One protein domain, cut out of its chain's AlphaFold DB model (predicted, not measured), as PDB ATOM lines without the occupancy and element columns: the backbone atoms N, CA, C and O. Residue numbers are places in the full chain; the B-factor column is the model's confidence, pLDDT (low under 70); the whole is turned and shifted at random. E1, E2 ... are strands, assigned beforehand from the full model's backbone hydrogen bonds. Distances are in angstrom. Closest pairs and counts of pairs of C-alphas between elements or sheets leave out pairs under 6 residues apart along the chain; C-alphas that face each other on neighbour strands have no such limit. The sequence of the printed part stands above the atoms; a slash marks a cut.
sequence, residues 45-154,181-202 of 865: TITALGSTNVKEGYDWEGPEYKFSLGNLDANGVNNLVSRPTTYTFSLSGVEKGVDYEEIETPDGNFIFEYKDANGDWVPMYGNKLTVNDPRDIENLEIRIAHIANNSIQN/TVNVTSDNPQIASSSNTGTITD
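This is residues 45 to 154 and 181 to 202 of the 865 residues of an uncharacterized protein of Campylobacter concisus (UniProt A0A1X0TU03). Two twisted sheets, E1 E3 E10 E7 E8 and E9 E4 E11 E12, face each other as a sandwich; their edge strands E1 and E12 come near each other and run on into E2 and E13, which pair at one end of the body. The small hairpin E5 and E6 lies off to one side and turns sharply into E7. The printed part has 132 residues with thirteen named strands, E1 to E13 in chain order, and no named helix; it is all strand, though only 56 residues are in named elements. Both large sheets are antiparallel. The whole is compact, with a radius of gyration of the C-alphas of 15.5 A, and elongated, spanning 52 by 32 by 27 A.

The five-strand sheet holds E1, residues 47 to 51, which begins at C-alpha 47 (50.385, 14.651, -13.723); E3, 64 to 68, 13.6 A long; E10, 140 to 144, 13.7 A; E7, 112 to 115; and E8, 121 to 123. The four-strand sheet holds E9, 128 to 131; E4, 85 to 92, the longest strand by residues at 22.9 A; E11, 181 to 186, 16.7 A; and E12, 194 to 197. Two short pairs remain: E2, 53 to 55, with E13, 199 to 201, which ends at C-alpha 201 (41.208, 28.900, -31.506); and E5, 103 to 105, with E6, 108 to 110.

In the first sheet, E3 is antiparallel to E1, with N 49 and O 66 2.9 A apart, and to E10, with N 65 and O 142 2.7 A apart. E7 follows, N 115 and O 141 at 2.9 A, then edge strand E8 in a hairpin, N 114 and O 122 at 3.0 A. In the second, E4 has E9 as one neighbour, N 87 and O 129 at 2.8 A, and E11 as the other, N 90 and O 183 at 2.9 A; E11 and E12 form a hairpin, N 184 and O 194 at 2.8 A. The strands of the two sheets stand at 29 degrees. The closest C-alphas of E1 and E12, Ala 48 and Asn 196, are 5.6 A apart. E2 and E13 are parallel, N 201 and O 54 at 2.9 A. In the hairpin E5 and E6, N 103 and O 110 are 2.9 A apart; E6 runs on into E7 at 83 degrees.

The farthest C-alphas, Asn 78 and Ser 151, are 51.7 A apart. Residues 155 to 180 are not printed; C-alphas 154 and 181 are 19.7 A apart across this cut. The link E3 to E4 is long, with 16 residues. Mean pLDDT of the printed part is 85.1; residues 59 and 70 to 79 are under 70.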
ATOM      1  N   THR A  45      53.747  14.239  -7.640       74.94
ATOM      2  CA  THR A  45      53.551  15.224  -8.712       74.94
ATOM      3  C   THR A  45      52.176  15.039  -9.332       74.94
ATOM      4  O   THR A  45      51.850  13.944  -9.789       74.94
ATOM      5  N   ILE A  46      51.378  16.110  -9.383       81.38
ATOM      6  CA  ILE A  46      50.155  16.105 -10.189       81.38
ATOM      7  C   ILE A  46      50.580  15.986 -11.656       81.38
ATOM      8  O   ILE A  46      51.327  16.809 -12.182       81.38
ATOM      9  N   THR A  47      50.125  14.936 -12.317       82.19
ATOM     10  CA  THR A  47      50.385  14.651 -13.723       82.19
ATOM     11  C   THR A  47      49.250  15.231 -14.558       82.19
ATOM     12  O   THR A  47      48.085  14.895 -14.340       82.19
ATOM     13  N   ALA A  48      49.581  16.090 -15.521       85.56
ATOM     14  CA  ALA A  48      48.663  16.451 -16.594       85.56
ATOM     15  C   ALA A  48      48.496  15.234 -17.517       85.56
ATOM     16  O   ALA A  48      49.475  14.744 -18.080       85.56
ATOM     17  N   LEU A  49      47.274  14.709 -17.623       85.38
ATOM     18  CA  LEU A  49      46.970  13.534 -18.447       85.38
ATOM     19  C   LEU A  49      46.606  13.902 -19.890       85.38
ATOM     20  O   LEU A  49      46.722  13.062 -20.780       85.38
ATOM     21  N   GLY A  50      46.168  15.139 -20.114       87.88
ATOM     22  CA  GLY A  50      45.789  15.670 -21.420       87.88
ATOM     23  C   GLY A  50      44.856  16.870 -21.290       87.88
ATOM     24  O   GLY A  50      44.307  17.128 -20.214       87.88
ATOM     25  N   SER A  51      44.692  17.592 -22.388       91.12
ATOM     26  CA  SER A  51      43.819  18.754 -22.536       91.12
ATOM     27  C   SER A  51      43.068  18.670 -23.866       91.12
ATOM     28  O   SER A  51      43.518  17.982 -24.788       91.12
ATOM     29  N   THR A  52      41.929  19.353 -23.969       92.75
ATOM     30  CA  THR A  52      41.261  19.596 -25.255       92.75
ATOM     31  C   THR A  52      41.659  20.953 -25.835       92.75
ATOM     32  O   THR A  52      42.264  21.794 -25.167       92.75
ATOM     33  N   ASN A  53      41.319  21.147 -27.107       90.88
ATOM     34  CA  ASN A  53      41.353  22.433 -27.786       90.88
ATOM     35  C   ASN A  53      39.921  22.746 -28.218       90.88
ATOM     36  O   ASN A  53      39.208  21.822 -28.616       90.88
ATOM     37  N   VAL A  54      39.537  24.014 -28.168       90.69
ATOM     38  CA  VAL A  54      38.192  24.496 -28.515       90.69
ATOM     39  C   VAL A  54      38.277  25.611 -29.554       90.69
ATOM     40  O   VAL A  54      39.370  26.119 -29.848       90.69
ATOM     41  N   LYS A  55      37.127  25.983 -30.111       87.38
ATOM     42  CA  LYS A  55      36.940  27.186 -30.926       87.38
ATOM     43  C   LYS A  55      35.972  28.121 -30.209       87.38
ATOM     44  O   LYS A  55      34.984  27.637 -29.658       87.38
ATOM     45  N   GLU A  56      36.231  29.424 -30.243       82.62
ATOM     46  CA  GLU A  56      35.194  30.399 -29.878       82.62
ATOM     47  C   GLU A  56      34.026  30.355 -30.891       82.62
ATOM     48  O   GLU A  56      34.100  29.636 -31.895       82.62
ATOM     49  N   GLY A  57      32.892  30.975 -30.551       74.06
ATOM     50  CA  GLY A  57      31.622  30.903 -31.300       74.06
ATOM     51  C   GLY A  57      30.923  29.525 -31.335       74.06
ATOM     52  O   GLY A  57      29.699  29.444 -31.274       74.06
ATOM     53  N   TYR A  58      31.678  28.422 -31.398       70.88
ATOM     54  CA  TYR A  58      31.170  27.045 -31.463       70.88
ATOM     55  C   TYR A  58      30.950  26.410 -30.087       70.88
ATOM     56  O   TYR A  58      29.888  25.837 -29.835       70.88
ATOM     57  N   ASP A  59      31.967  26.472 -29.224       65.94
ATOM     58  CA  ASP A  59      31.965  25.847 -27.906       65.94
ATOM     59  C   ASP A  59      31.839  26.952 -26.843       65.94
ATOM     60  O   ASP A  59      32.782  27.701 -26.588       65.94
ATOM     61  N   TRP A  60      30.669  27.064 -26.203       73.19
ATOM     62  CA  TRP A  60      30.444  28.049 -25.132       73.19
ATOM     63  C   TRP A  60      31.309  27.765 -23.894       73.19
ATOM     64  O   TRP A  60      31.593  28.662 -23.101       73.19
ATOM     65  N   GLU A  61      31.761  26.522 -23.731       83.56
ATOM     66  CA  GLU A  61      32.620  26.087 -22.634       83.56
ATOM     67  C   GLU A  61      34.068  25.910 -23.111       83.56
ATOM     68  O   GLU A  61      34.335  25.399 -24.197       83.56
ATOM     69  N   GLY A  62      35.031  26.325 -22.287       86.38
ATOM     70  CA  GLY A  62      36.435  26.323 -22.691       86.38
ATOM     71  C   GLY A  62      37.147  24.978 -22.535       86.38
ATOM     72  O   GLY A  62      36.531  23.978 -22.162       86.38
ATOM     73  N   PRO A  63      38.475  24.937 -22.778       91.62
ATOM     74  CA  PRO A  63      39.236  23.695 -22.791       91.62
ATOM     75  C   PRO A  63      39.038  22.857 -21.528       91.62
ATOM     76  O   PRO A  63      39.040  23.379 -20.412       91.62
ATOM     77  N   GLU A  64      38.926  21.546 -21.714       93.81
ATOM     78  CA  GLU A  64      38.921  20.564 -20.641       93.81
ATOM     79  C   GLU A  64      40.369  20.172 -20.310       93.81
ATOM     80  O   GLU A  64      41.196  19.946 -21.194       93.81
ATOM     81  N   TYR A  65      40.680  20.055 -19.023       93.94
ATOM     82  CA  TYR A  65      41.995  19.747 -18.472       93.94
ATOM     83  C   TYR A  65      41.878  18.544 -17.541       93.94
ATOM     84  O   TYR A  65      41.191  18.601 -16.519       93.94
ATOM     85  N   LYS A  66      42.595  17.461 -17.853       90.94
ATOM     86  CA  LYS A  66      42.611  16.246 -17.031       90.94
ATOM     87  C   LYS A  66      43.877  16.174 -16.175       90.94
ATOM     88  O   LYS A  66      44.993  16.161 -16.698       90.94
ATOM     89  N   PHE A  67      43.702  16.071 -14.861       87.25
ATOM     90  CA  PHE A  67      44.765  15.967 -13.861       87.25
ATOM     91  C   PHE A  67      44.661  14.655 -13.070       87.25
ATOM     92  O   PHE A  67      43.567  14.153 -12.814       87.25
ATOM     93  N   SER A  68      45.805  14.100 -12.661       83.62
ATOM     94  CA  SER A  68      45.865  12.896 -11.822       83.62
ATOM     95  C   SER A  68      47.136  12.836 -10.979       83.62
ATOM     96  O   SER A  68      48.201  13.215 -11.456       83.62
ATOM     97  N   LEU A  69      47.090  12.292  -9.758       76.38
ATOM     98  CA  LEU A  69      48.318  11.891  -9.034       76.38
ATOM     99  C   LEU A  69      48.921  10.561  -9.544       76.38
ATOM    100  O   LEU A  69      49.974  10.128  -9.065       76.38
ATOM    101  N   GLY A  70      48.291   9.936 -10.543       66.12
ATOM    102  CA  GLY A  70      48.717   8.678 -11.147       66.12
ATOM    103  C   GLY A  70      48.506   7.467 -10.236       66.12
ATOM    104  O   GLY A  70      47.945   7.561  -9.148       66.12
ATOM    105  N   ASN A  71      48.989   6.301 -10.678       62.78
ATOM    106  CA  ASN A  71      48.920   5.083  -9.872       62.78
ATOM    107  C   ASN A  71      49.897   5.176  -8.682       62.78
ATOM    108  O   ASN A  71      51.117   5.044  -8.830       62.78
ATOM    109  N   LEU A  72      49.327   5.398  -7.499       60.69
ATOM    110  CA  LEU A  72      50.034   5.658  -6.246       60.69
ATOM    111  C   LEU A  72      50.950   4.497  -5.818       60.69
ATOM    112  O   LEU A  72      52.042   4.750  -5.305       60.69
ATOM    113  N   ASP A  73      50.554   3.251  -6.102       57.16
ATOM    114  CA  ASP A  73      51.321   2.040  -5.771       57.16
ATOM    115  C   ASP A  73      52.569   1.876  -6.661       57.16
ATOM    116  O   ASP A  73      53.565   1.278  -6.249       57.16
ATOM    117  N   ALA A  74      52.536   2.413  -7.887       54.66
ATOM    118  CA  ALA A  74      53.631   2.318  -8.855       54.66
ATOM    119  C   ALA A  74      54.674   3.444  -8.706       54.66
ATOM    120  O   ALA A  74      55.854   3.233  -8.982       54.66
ATOM    121  N   ASN A  75      54.251   4.623  -8.238       54.66
ATOM    122  CA  ASN A  75      55.094   5.821  -8.131       54.66
ATOM    123  C   ASN A  75      55.891   5.920  -6.810       54.66
ATOM    124  O   ASN A  75      56.612   6.893  -6.592       54.66
ATOM    125  N   GLY A  76      55.781   4.933  -5.914       53.41
ATOM    126  CA  GLY A  76      56.548   4.878  -4.660       53.41
ATOM    127  C   GLY A  76      56.119   5.892  -3.588       53.41
ATOM    128  O   GLY A  76      56.837   6.090  -2.606       53.41
ATOM    129  N   VAL A  77      54.947   6.518  -3.738       55.62
ATOM    130  CA  VAL A  77      54.436   7.594  -2.864       55.62
ATOM    131  C   VAL A  77      53.724   7.033  -1.618       55.62
ATOM    132  O   VAL A  77      52.708   7.547  -1.154       55.62
ATOM    133  N   ASN A  78      54.280   5.978  -1.019       54.56
ATOM    134  CA  ASN A  78      53.639   5.195   0.052       54.56
ATOM    135  C   ASN A  78      53.478   5.948   1.397       54.56
ATOM    136  O   ASN A  78      52.991   5.369   2.365       54.56
ATOM    137  N   ASN A  79      53.889   7.221   1.463       60.12
ATOM    138  CA  ASN A  79      53.874   8.086   2.649       60.12
ATOM    139  C   ASN A  79      53.090   9.407   2.439       60.12
ATOM    140  O   ASN A  79      53.284  10.358   3.205       60.12
ATOM    141  N   LEU A  80      52.240   9.518   1.408       71.94
ATOM    142  CA  LEU A  80      51.336  10.669   1.275       71.94
ATOM    143  C   LEU A  80      50.299  10.632   2.408       71.94
ATOM    144  O   LEU A  80      49.536   9.673   2.528       71.94
ATOM    145  N   VAL A  81      50.294  11.649   3.272       72.44
ATOM    146  CA  VAL A  81      49.404  11.669   4.440       72.44
ATOM    147  C   VAL A  81      47.970  11.953   3.993       72.44
ATOM    148  O   VAL A  81      47.700  13.000   3.408       72.44
ATOM    149  N   SER A  82      47.053  11.039   4.324       79.50
ATOM    150  CA  SER A  82      45.608  11.263   4.219       79.50
ATOM    151  C   SER A  82      45.203  12.416   5.142       79.50
ATOM    152  O   SER A  82      45.325  12.323   6.367       79.50
ATOM    153  N   ARG A  83      44.792  13.533   4.540       83.12
ATOM    154  CA  ARG A  83      44.273  14.733   5.204       83.12
ATOM    155  C   ARG A  83      43.417  15.535   4.222       83.12
ATOM    156  O   ARG A  83      43.729  15.506   3.029       83.12
ATOM    157  N   PRO A  84      42.466  16.349   4.712       88.88
ATOM    158  CA  PRO A  84      41.858  17.386   3.895       88.88
ATOM    159  C   PRO A  84      42.944  18.204   3.190       88.88
ATOM    160  O   PRO A  84      43.905  18.642   3.831       88.88
ATOM    161  N   THR A  85      42.824  18.320   1.872       87.12
ATOM    162  CA  THR A  85      43.815  18.952   0.994       87.12
ATOM    163  C   THR A  85      43.086  19.890   0.045       87.12
ATOM    164  O   THR A  85      42.119  19.487  -0.602       87.12
ATOM    165  N   THR A  86      43.542  21.137  -0.035       90.94
ATOM    166  CA  THR A  86      42.974  22.159  -0.917       90.94
ATOM    167  C   THR A  86      43.853  22.316  -2.145       90.94
ATOM    168  O   THR A  86      45.024  22.689  -2.040       90.94
ATOM    169  N   TYR A  87      43.271  22.088  -3.317       90.12
ATOM    170  CA  TYR A  87      43.853  22.475  -4.594       90.12
ATOM    171  C   TYR A  87      43.394  23.888  -4.946       90.12
ATOM    172  O   TYR A  87      42.219  24.214  -4.794       90.12
ATOM    173  N   THR A  88      44.325  24.738  -5.375       92.31
ATOM    174  CA  THR A  88      44.040  26.095  -5.860       92.31
ATOM    175  C   THR A  88      44.454  26.190  -7.321       92.31
ATOM    176  O   THR A  88      45.605  25.887  -7.653       92.31
ATOM    177  N   PHE A  89      43.517  26.618  -8.162       93.44
ATOM    178  CA  PHE A  89      43.674  26.726  -9.607       93.44
ATOM    179  C   PHE A  89      43.880  28.183 -10.020       93.44
ATOM    180  O   PHE A  89      43.306  29.103  -9.433       93.44
ATOM    181  N   SER A  90      44.705  28.413 -11.035       91.94
ATOM    182  CA  SER A  90      44.880  29.730 -11.642       91.94
ATOM    183  C   SER A  90      45.059  29.617 -13.148       91.94
ATOM    184  O   SER A  90      45.757  28.731 -13.646       91.94
ATOM    185  N   LEU A  91      44.419  30.534 -13.867       93.56
ATOM    186  CA  LEU A  91      44.463  30.616 -15.317       93.56
ATOM    187  C   LEU A  91      45.587  31.563 -15.765       93.56
ATOM    188  O   LEU A  91      45.929  32.514 -15.061       93.56
ATOM    189  N   SER A  92      46.200  31.276 -16.910       92.88
ATOM    190  CA  SER A  92      47.299  32.063 -17.476       92.88
ATOM    191  C   SER A  92      47.385  31.877 -18.991       92.88
ATOM    192  O   SER A  92      46.983  30.831 -19.499       92.88
ATOM    193  N   GLY A  93      47.917  32.881 -19.694       89.31
ATOM    194  CA  GLY A  93      47.995  32.893 -21.163       89.31
ATOM    195  C   GLY A  93      46.711  33.340 -21.874       89.31
ATOM    196  O   GLY A  93      46.673  33.264 -23.097       89.31
ATOM    197  N   VAL A  94      45.711  33.790 -21.107       91.25
ATOM    198  CA  VAL A  94      44.389  34.272 -21.538       91.25
ATOM    199  C   VAL A  94      43.868  35.354 -20.569       91.25
ATOM    200  O   VAL A  94      44.279  35.374 -19.400       91.25
ATOM    201  N   GLU A  95      42.988  36.242 -21.030       90.94
ATOM    202  CA  GLU A  95      42.511  37.464 -20.359       90.94
ATOM    203  C   GLU A  95      40.979  37.470 -20.130       90.94
ATOM    204  O   GLU A  95      40.204  36.968 -20.943       90.94
ATOM    205  N   LYS A  96      40.524  38.016 -18.989       90.31
ATOM    206  CA  LYS A  96      39.088  38.079 -18.641       90.31
ATOM    207  C   LYS A  96      38.385  39.133 -19.503       90.31
ATOM    208  O   LYS A  96      38.881  40.254 -19.587       90.31
ATOM    209  N   GLY A  97      37.218  38.804 -20.054       84.00
ATOM    210  CA  GLY A  97      36.464  39.682 -20.959       84.00
ATOM    211  C   GLY A  97      37.062  39.776 -22.366       84.00
ATOM    212  O   GLY A  97      36.723  40.685 -23.117       84.00
ATOM    213  N   VAL A  98      37.983  38.863 -22.689       87.06
ATOM    214  CA  VAL A  98      38.604  38.696 -24.009       87.06
ATOM    215  C   VAL A  98      38.577  37.214 -24.379       87.06
ATOM    216  O   VAL A  98      38.013  36.841 -25.392       87.06
ATOM    217  N   ASP A  99      39.107  36.346 -23.515       88.94
ATOM    218  CA  ASP A  99      39.146  34.894 -23.731       88.94
ATOM    219  C   ASP A  99      38.102  34.120 -22.921       88.94
ATOM    220  O   ASP A  99      37.693  33.021 -23.292       88.94
ATOM    221  N   TYR A 100      37.735  34.632 -21.747       90.75
ATOM    222  CA  TYR A 100      36.846  33.948 -20.814       90.75
ATOM    223  C   TYR A 100      36.048  34.932 -19.970       90.75
ATOM    224  O   TYR A 100      36.513  36.037 -19.673       90.75
ATOM    225  N   GLU A 101      34.886  34.479 -19.513       90.62
ATOM    226  CA  GLU A 101      34.063  35.207 -18.555       90.62
ATOM    227  C   GLU A 101      34.100  34.587 -17.156       90.62
ATOM    228  O   GLU A 101      34.379  33.404 -16.960       90.62
ATOM    229  N   GLU A 102      33.817  35.418 -16.153       91.81
ATOM    230  CA  GLU A 102      33.582  34.961 -14.782       91.81
ATOM    231  C   GLU A 102      32.075  34.949 -14.533       91.81
ATOM    232  O   GLU A 102      31.425  35.992 -14.595       91.81
ATOM    233  N   ILE A 103      31.519  33.775 -14.241       90.81
ATOM    234  CA  ILE A 103      30.085  33.624 -14.010       90.81
ATOM    235  C   ILE A 103      29.773  34.083 -12.584       90.81
ATOM    236  O   ILE A 103      30.230  33.476 -11.613       90.81
ATOM    237  N   GLU A 104      28.980  35.147 -12.455       92.06
ATOM    238  CA  GLU A 104      28.491  35.650 -11.168       92.06
ATOM    239  C   GLU A 104      27.172  34.967 -10.782       92.06
ATOM    240  O   GLU A 104      26.198  34.996 -11.538       92.06
ATOM    241  N   THR A 105      27.100  34.374  -9.586       90.25
ATOM    242  CA  THR A 105      25.857  33.796  -9.047       90.25
ATOM    243  C   THR A 105      25.614  34.239  -7.598       90.25
ATOM    244  O   THR A 105      26.542  34.692  -6.923       90.25
ATOM    245  N   PRO A 106      24.384  34.080  -7.063       88.50
ATOM    246  CA  PRO A 106      24.093  34.365  -5.654       88.50
ATOM    247  C   PRO A 106      24.940  33.563  -4.650       88.50
ATOM    248  O   PRO A 106      25.105  34.009  -3.514       88.50
ATOM    249  N   ASP A 107      25.462  32.403  -5.058       85.81
ATOM    250  CA  ASP A 107      26.288  31.516  -4.229       85.81
ATOM    251  C   ASP A 107      27.797  31.829  -4.342       85.81
ATOM    252  O   ASP A 107      28.590  31.387  -3.505       85.81
ATOM    253  N   GLY A 108      28.194  32.634  -5.335       88.25
ATOM    254  CA  GLY A 108      29.555  33.121  -5.551       88.25
ATOM    255  C   GLY A 108      29.946  33.180  -7.030       88.25
ATOM    256  O   GLY A 108      29.275  32.626  -7.896       88.25
ATOM    257  N   ASN A 109      31.077  33.824  -7.316       92.62
ATOM    258  CA  ASN A 109      31.641  33.880  -8.665       92.62
ATOM    259  C   ASN A 109      32.477  32.624  -8.966       92.62
ATOM    260  O   ASN A 109      33.107  32.076  -8.054       92.62
ATOM    261  N   PHE A 110      32.528  32.180 -10.224       93.12
ATOM    262  CA  PHE A 110      33.422  31.100 -10.662       93.12
ATOM    263  C   PHE A 110      33.928  31.272 -12.100       93.12
ATOM    264  O   PHE A 110      33.258  31.842 -12.957       93.12
ATOM    265  N   ILE A 111      35.131  30.747 -12.352       93.50
ATOM    266  CA  ILE A 111      35.777  30.683 -13.682       93.50
ATOM    267  C   ILE A 111      35.875  29.229 -14.171       93.50
ATOM    268  O   ILE A 111      35.941  28.966 -15.369       93.50
ATOM    269  N   PHE A 112      35.899  28.273 -13.240       94.62
ATOM    270  CA  PHE A 112      36.103  26.859 -13.529       94.62
ATOM    271  C   PHE A 112      34.884  26.029 -13.153       94.62
ATOM    272  O   PHE A 112      34.260  26.260 -12.118       94.62
ATOM    273  N   GLU A 113      34.633  24.991 -13.936       93.81
ATOM    274  CA  GLU A 113      33.809  23.857 -13.528       93.81
ATOM    275  C   GLU A 113      34.701  22.633 -13.345       93.81
ATOM    276  O   GLU A 113      35.738  22.505 -13.999       93.81
ATOM    277  N   TYR A 114      34.307  21.725 -12.459       92.75
ATOM    278  CA  TYR A 114      34.940  20.416 -12.329       92.75
ATOM    279  C   TYR A 114      33.902  19.312 -12.475       92.75
ATOM    280  O   TYR A 114      32.711  19.533 -12.270       92.75
ATOM    281  N   LYS A 115      34.359  18.121 -12.844       91.69
ATOM    282  CA  LYS A 115      33.492  16.962 -13.031       91.69
ATOM    283  C   LYS A 115      33.300  16.219 -11.716       91.69
ATOM    284  O   LYS A 115      34.279  15.869 -11.052       91.69
ATOM    285  N   ASP A 116      32.051  16.013 -11.321       88.19
ATOM    286  CA  ASP A 116      31.705  15.368 -10.060       88.19
ATOM    287  C   ASP A 116      31.777  13.824 -10.137       88.19
ATOM    288  O   ASP A 116      32.159  13.232 -11.148       88.19
ATOM    289  N   ALA A 117      31.413  13.142  -9.045       82.56
ATOM    290  CA  ALA A 117      31.433  11.678  -8.979       82.56
ATOM    291  C   ALA A 117      30.335  10.982  -9.817       82.56
ATOM    292  O   ALA A 117      30.422   9.770 -10.028       82.56
ATOM    293  N   ASN A 118      29.314  11.713 -10.274       85.12
ATOM    294  CA  ASN A 118      28.284  11.228 -11.195       85.12
ATOM    295  C   ASN A 118      28.699  11.423 -12.665       85.12
ATOM    296  O   ASN A 118      28.194  10.719 -13.540       85.12
ATOM    297  N   GLY A 119      29.666  12.310 -12.916       86.69
ATOM    298  CA  GLY A 119      30.165  12.674 -14.242       86.69
ATOM    299  C   GLY A 119      29.651  14.026 -14.742       86.69
ATOM    300  O   GLY A 119      29.948  14.379 -15.885       86.69
ATOM    301  N   ASP A 120      28.918  14.765 -13.906       92.19
ATOM    302  CA  ASP A 120      28.306  16.049 -14.242       92.19
ATOM    303  C   ASP A 120      29.290  17.205 -13.995       92.19
ATOM    304  O   ASP A 120      30.082  17.178 -13.048       92.19
ATOM    305  N   TRP A 121      29.245  18.238 -14.841       93.31
ATOM    306  CA  TRP A 121      30.004  19.472 -14.632       93.31
ATOM    307  C   TRP A 121      29.342  20.326 -13.546       93.31
ATOM    308  O   TRP A 121      28.141  20.591 -13.602       93.31
ATOM    309  N   VAL A 122      30.122  20.743 -12.546       92.81
ATOM    310  CA  VAL A 122      29.649  21.549 -11.413       92.81
ATOM    311  C   VAL A 122      30.536  22.785 -11.171       92.81
ATOM    312  O   VAL A 122      31.765  22.681 -11.260       92.81
ATOM    313  N   PRO A 123      29.951  23.950 -10.820       93.56
ATOM    314  CA  PRO A 123      30.692  25.180 -10.534       93.56
ATOM    315  C   PRO A 123      31.744  25.046  -9.426       93.56
ATOM    316  O   PRO A 123      31.463  24.569  -8.324       93.56
ATOM    317  N   MET A 124      32.951  25.557  -9.679       92.94
ATOM    318  CA  MET A 124      34.003  25.709  -8.673       92.94
ATOM    319  C   MET A 124      34.011  27.139  -8.122       92.94
ATOM    320  O   MET A 124      34.824  27.965  -8.535       92.94
ATOM    321  N   TYR A 125      33.120  27.435  -7.172       90.50
ATOM    322  CA  TYR A 125      33.025  28.764  -6.556       90.50
ATOM    323  C   TYR A 125      34.380  29.274  -6.026       90.50
ATOM    324  O   TYR A 125      35.045  28.645  -5.197       90.50
ATOM    325  N   GLY A 126      34.802  30.430  -6.539       87.19
ATOM    326  CA  GLY A 126      36.166  30.936  -6.445       87.19
ATOM    327  C   GLY A 126      37.122  30.203  -7.392       87.19
ATOM    328  O   GLY A 126      36.980  30.248  -8.611       87.19
ATOM    329  N   ASN A 127      38.161  29.587  -6.825       88.69
ATOM    330  CA  ASN A 127      39.209  28.892  -7.580       88.69
ATOM    331  C   ASN A 127      39.828  27.713  -6.808       88.69
ATOM    332  O   ASN A 127      41.015  27.403  -6.967       88.69
ATOM    333  N   LYS A 128      39.061  27.105  -5.893       91.12
ATOM    334  CA  LYS A 128      39.562  26.101  -4.946       91.12
ATOM    335  C   LYS A 128      38.666  24.878  -4.875       91.12
ATOM    336  O   LYS A 128      37.455  25.004  -4.757       91.12
ATOM    337  N   LEU A 129      39.297  23.709  -4.829       89.88
ATOM    338  CA  LEU A 129      38.639  22.429  -4.593       89.88
ATOM    339  C   LEU A 129      39.286  21.744  -3.386       89.88
ATOM    340  O   LEU A 129      40.493  21.496  -3.384       89.88
ATOM    341  N   THR A 130      38.495  21.437  -2.358       88.56
ATOM    342  CA  THR A 130      38.967  20.725  -1.163       88.56
ATOM    343  C   THR A 130      38.480  19.283  -1.192       88.56
ATOM    344  O   THR A 130      37.277  19.034  -1.200       88.56
ATOM    345  N   VAL A 131      39.415  18.335  -1.163       85.19
ATOM    346  CA  VAL A 131      39.133  16.893  -1.067       85.19
ATOM    347  C   VAL A 131      39.435  16.377   0.340       85.19
ATOM    348  O   VAL A 131      40.241  16.972   1.061       85.19
ATOM    349  N   ASN A 132      38.795  15.276   0.745       83.94
ATOM    350  CA  ASN A 132      39.004  14.683   2.071       83.94
ATOM    351  C   ASN A 132      40.321  13.901   2.149       83.94
ATOM    352  O   ASN A 132      40.966  13.895   3.199       83.94
ATOM    353  N   ASP A 133      40.729  13.281   1.041       81.75
ATOM    354  CA  ASP A 133      42.020  12.632   0.876       81.75
ATOM    355  C   ASP A 133      42.699  13.176  -0.394       81.75
ATOM    356  O   ASP A 133      42.061  13.218  -1.445       81.75
ATOM    357  N   PRO A 134      43.989  13.572  -0.375       76.94
ATOM    358  CA  PRO A 134      44.670  14.033  -1.588       76.94
ATOM    359  C   PRO A 134      44.676  12.989  -2.713       76.94
ATOM    360  O   PRO A 134      44.915  13.335  -3.863       76.94
ATOM    361  N   ARG A 135      44.436  11.709  -2.400       73.94
ATOM    362  CA  ARG A 135      44.367  10.612  -3.371       73.94
ATOM    363  C   ARG A 135      43.074  10.600  -4.194       73.94
ATOM    364  O   ARG A 135      43.056   9.941  -5.227       73.94
ATOM    365  N   ASP A 136      42.047  11.356  -3.795       74.19
ATOM    366  CA  ASP A 136      40.748  11.425  -4.486       74.19
ATOM    367  C   ASP A 136      40.853  12.046  -5.903       74.19
ATOM    368  O   ASP A 136      39.960  11.885  -6.731       74.19
ATOM    369  N   ILE A 137      41.969  12.716  -6.222       72.94
ATOM    370  CA  ILE A 137      42.251  13.368  -7.515       72.94
ATOM    371  C   ILE A 137      42.672  12.381  -8.634       72.94
ATOM    372  O   ILE A 137      43.408  12.753  -9.541       72.94
ATOM    373  N   GLU A 138      42.272  11.105  -8.597       71.62
ATOM    374  CA  GLU A 138      42.760  10.093  -9.559       71.62
ATOM    375  C   GLU A 138      42.389  10.419 -11.023       71.62
ATOM    376  O   GLU A 138      43.149  10.088 -11.933       71.62
ATOM    377  N   ASN A 139      41.266  11.110 -11.257       74.50
ATOM    378  CA  ASN A 139      40.794  11.538 -12.582       74.50
ATOM    379  C   ASN A 139      40.056  12.894 -12.525       74.50
ATOM    380  O   ASN A 139      38.906  12.984 -12.945       74.50
ATOM    381  N   LEU A 140      40.682  13.944 -11.986       86.25
ATOM    382  CA  LEU A 140      40.037  15.260 -11.918       86.25
ATOM    383  C   LEU A 140      40.004  15.920 -13.304       86.25
ATOM    384  O   LEU A 140      41.049  16.251 -13.866       86.25
ATOM    385  N   GLU A 141      38.800  16.117 -13.831       91.38
ATOM    386  CA  GLU A 141      38.522  16.882 -15.049       91.38
ATOM    387  C   GLU A 141      37.998  18.270 -14.654       91.38
ATOM    388  O   GLU A 141      37.120  18.386 -13.798       91.38
ATOM    389  N   ILE A 142      38.586  19.316 -15.238       92.38
ATOM    390  CA  ILE A 142      38.258  20.734 -15.019       92.38
ATOM    391  C   ILE A 142      38.080  21.392 -16.381       92.38
ATOM    392  O   ILE A 142      38.843  21.071 -17.284       92.38
ATOM    393  N   ARG A 143      37.164  22.347 -16.527       93.19
ATOM    394  CA  ARG A 143      37.078  23.206 -17.717       93.19
ATOM    395  C   ARG A 143      36.936  24.676 -17.347       93.19
ATOM    396  O   ARG A 143      36.562  24.990 -16.215       93.19
ATOM    397  N   ILE A 144      37.249  25.570 -18.283       92.75
ATOM    398  CA  ILE A 144      36.832  26.978 -18.171       92.75
ATOM    399  C   ILE A 144      35.320  27.008 -18.409       92.75
ATOM    400  O   ILE A 144      34.850  26.435 -19.387       92.75
ATOM    401  N   ALA A 145      34.570  27.633 -17.503       91.44
ATOM    402  CA  ALA A 145      33.111  27.566 -17.494       91.44
ATOM    403  C   ALA A 145      32.463  28.261 -18.703       91.44
ATOM    404  O   ALA A 145      31.460  27.777 -19.212       91.44
ATOM    405  N   HIS A 146      33.039  29.382 -19.152       89.69
ATOM    406  CA  HIS A 146      32.518  30.189 -20.254       89.69
ATOM    407  C   HIS A 146      33.670  30.872 -21.001       89.69
ATOM    408  O   HIS A 146      34.489  31.554 -20.374       89.69
ATOM    409  N   ILE A 147      33.744  30.687 -22.319       89.50
ATOM    410  CA  ILE A 147      34.610  31.484 -23.203       89.50
ATOM    411  C   ILE A 147      33.917  32.801 -23.549       89.50
ATOM    412  O   ILE A 147      32.699  32.845 -23.688       89.50
ATOM    413  N   ALA A 148      34.692  33.877 -23.677       85.75
ATOM    414  CA  ALA A 148      34.180  35.148 -24.175       85.75
ATOM    415  C   ALA A 148      34.213  35.147 -25.712       85.75
ATOM    416  O   ALA A 148      35.282  34.998 -26.299       85.75
ATOM    417  N   ASN A 149      33.057  35.327 -26.357       79.94
ATOM    418  CA  ASN A 149      32.980  35.577 -27.798       79.94
ATOM    419  C   ASN A 149      33.185  37.078 -28.057       79.94
ATOM    420  O   ASN A 149      32.526  37.893 -27.404       79.94
ATOM    421  N   ASN A 150      34.116  37.462 -28.934       81.31
ATOM    422  CA  ASN A 150      34.496  38.866 -29.113       81.31
ATOM    423  C   ASN A 150      35.049  39.151 -30.525       81.31
ATOM    424  O   ASN A 150      35.931  38.445 -30.989       81.31
ATOM    425  N   SER A 151      34.637  40.267 -31.133       85.56
ATOM    426  CA  SER A 151      34.930  40.651 -32.530       85.56
ATOM    427  C   SER A 151      36.401  40.992 -32.870       85.56
ATOM    428  O   SER A 151      36.682  41.705 -33.844       85.56
ATOM    429  N   ILE A 152      37.377  40.637 -32.026       88.06
ATOM    430  CA  ILE A 152      38.773  41.073 -32.191       88.06
ATOM    431  C   ILE A 152      39.510  40.125 -33.133       88.06
ATOM    432  O   ILE A 152      39.953  39.055 -32.743       88.06
ATOM    433  N   GLN A 153      39.749  40.623 -34.341       90.69
ATOM    434  CA  GLN A 153      40.334  39.873 -35.449       90.69
ATOM    435  C   GLN A 153      41.704  39.222 -35.159       90.69
ATOM    436  O   GLN A 153      42.626  39.912 -34.696       90.69
ATOM    437  N   ASN A 154      41.909  37.985 -35.628       91.50
ATOM    438  CA  ASN A 154      43.198  37.276 -35.678       91.50
ATOM    439  C   ASN A 154      43.918  37.198 -34.303       91.50
ATOM    440  O   ASN A 154      45.129  37.451 -34.192       91.50
ATOM    441  N   THR A 181      46.268  28.108 -20.063       94.81
ATOM    442  CA  THR A 181      47.054  27.252 -19.163       94.81
ATOM    443  C   THR A 181      46.515  27.321 -17.742       94.81
ATOM    444  O   THR A 181      46.635  28.355 -17.076       94.81
ATOM    445  N   VAL A 182      45.974  26.198 -17.266       94.50
ATOM    446  CA  VAL A 182      45.527  26.010 -15.883       94.50
ATOM    447  C   VAL A 182      46.684  25.474 -15.052       94.50
ATOM    448  O   VAL A 182      47.186  24.372 -15.280       94.50
ATOM    449  N   ASN A 183      47.090  26.255 -14.056       92.94
ATOM    450  CA  ASN A 183      48.080  25.874 -13.059       92.94
ATOM    451  C   ASN A 183      47.355  25.406 -11.797       92.94
ATOM    452  O   ASN A 183      46.468  26.096 -11.297       92.94
ATOM    453  N   VAL A 184      47.758  24.259 -11.257       91.19
ATOM    454  CA  VAL A 184      47.246  23.704 -10.003       91.19
ATOM    455  C   VAL A 184      48.342  23.690  -8.944       91.19
ATOM    456  O   VAL A 184      49.456  23.205  -9.152       91.19
ATOM    457  N   THR A 185      48.007  24.220  -7.772       90.00
ATOM    458  CA  THR A 185      48.846  24.225  -6.568       90.00
ATOM    459  C   THR A 185      48.099  23.557  -5.416       90.00
ATOM    460  O   THR A 185      46.880  23.414  -5.472       90.00
ATOM    461  N   SER A 186      48.811  23.132  -4.371       87.88
ATOM    462  CA  SER A 186      48.213  22.481  -3.201       87.88
ATOM    463  C   SER A 186      48.721  23.096  -1.899       87.88
ATOM    464  O   SER A 186      49.889  23.470  -1.797       87.88
ATOM    465  N   ASP A 187      47.860  23.150  -0.881       89.25
ATOM    466  CA  ASP A 187      48.247  23.453   0.507       89.25
ATOM    467  C   ASP A 187      49.030  22.307   1.187       89.25
ATOM    468  O   ASP A 187      49.585  22.471   2.279       89.25
ATOM    469  N   ASN A 188      49.116  21.143   0.536       86.81
ATOM    470  CA  ASN A 188      49.865  19.986   0.992       86.81
ATOM    471  C   ASN A 188      51.303  20.011   0.426       86.81
ATOM    472  O   ASN A 188      51.501  19.607  -0.716       86.81
ATOM    473  N   PRO A 189      52.344  20.381   1.208       80.31
ATOM    474  CA  PRO A 189      53.739  20.428   0.738       80.31
ATOM    475  C   PRO A 189      54.351  19.076   0.324       80.31
ATOM    476  O   PRO A 189      55.504  19.040  -0.095       80.31
ATOM    477  N   GLN A 190      53.622  17.959   0.450       81.62
ATOM    478  CA  GLN A 190      54.019  16.684  -0.158       81.62
ATOM    479  C   GLN A 190      53.608  16.582  -1.638       81.62
ATOM    480  O   GLN A 190      53.928  15.575  -2.263       81.62
ATOM    481  N   ILE A 191      52.902  17.579  -2.186       82.06
ATOM    482  CA  ILE A 191      52.393  17.606  -3.558       82.06
ATOM    483  C   ILE A 191      53.043  18.762  -4.331       82.06
ATOM    484  O   ILE A 191      52.989  19.912  -3.901       82.06
ATOM    485  N   ALA A 192      53.652  18.462  -5.480       83.25
ATOM    486  CA  ALA A 192      54.194  19.468  -6.387       83.25
ATOM    487  C   ALA A 192      53.076  20.128  -7.204       83.25
ATOM    488  O   ALA A 192      52.124  19.469  -7.629       83.25
ATOM    489  N   SER A 193      53.240  21.422  -7.477       85.62
ATOM    490  CA  SER A 193      52.426  22.142  -8.456       85.62
ATOM    491  C   SER A 193      52.586  21.555  -9.856       85.62
ATOM    492  O   SER A 193      53.671  21.094 -10.218       85.62
ATOM    493  N   SER A 194      51.534  21.648 -10.659       89.75
ATOM    494  CA  SER A 194      51.529  21.221 -12.058       89.75
ATOM    495  C   SER A 194      50.758  22.213 -12.916       89.75
ATOM    496  O   SER A 194      50.044  23.069 -12.393       89.75
ATOM    497  N   SER A 195      50.892  22.098 -14.229       91.56
ATOM    498  CA  SER A 195      50.131  22.876 -15.195       91.56
ATOM    499  C   SER A 195      49.663  21.988 -16.338       91.56
ATOM    500  O   SER A 195      50.254  20.946 -16.622       91.56
ATOM    501  N   ASN A 196      48.574  22.395 -16.978       94.06
ATOM    502  CA  ASN A 196      48.049  21.765 -18.178       94.06
ATOM    503  C   ASN A 196      47.541  22.862 -19.122       94.06
ATOM    504  O   ASN A 196      47.021  23.877 -18.656       94.06
ATOM    505  N   THR A 197      47.715  22.679 -20.429       93.75
ATOM    506  CA  THR A 197      47.507  23.732 -21.435       93.75
ATOM    507  C   THR A 197      46.632  23.204 -22.560       93.75
ATOM    508  O   THR A 197      47.035  22.273 -23.254       93.75
ATOM    509  N   GLY A 198      45.458  23.802 -22.742       93.38
ATOM    510  CA  GLY A 198      44.650  23.670 -23.953       93.38
ATOM    511  C   GLY A 198      44.839  24.897 -24.845       93.38
ATOM    512  O   GLY A 198      45.560  25.834 -24.483       93.38
ATOM    513  N   THR A 199      44.185  24.915 -26.003       93.12
ATOM    514  CA  THR A 199      44.119  26.121 -26.842       93.12
ATOM    515  C   THR A 199      42.690  26.559 -27.105       93.12
ATOM    516  O   THR A 199      41.833  25.725 -27.399       93.12
ATOM    517  N   ILE A 200      42.476  27.870 -27.077       91.88
ATOM    518  CA  ILE A 200      41.322  28.524 -27.693       91.88
ATOM    519  C   ILE A 200      41.766  28.906 -29.106       91.88
ATOM    520  O   ILE A 200      42.860  29.451 -29.278       91.88
ATOM    521  N   THR A 201      40.986  28.517 -30.108       90.88
ATOM    522  CA  THR A 201      41.208  28.900 -31.506       90.88
ATOM    523  C   THR A 201      40.269  30.036 -31.844       90.88
ATOM    524  O   THR A 201      39.080  29.938 -31.548       90.88
ATOM    525  N   ASP A 202      40.846  31.054 -32.463       89.81
ATOM    526  CA  ASP A 202      40.153  32.217 -32.992       89.81
ATOM    527  C   ASP A 202      39.160  31.809 -34.094       89.81
ATOM    528  O   ASP A 202      39.425  30.841 -34.827       89.81
TER     529      ASP A 202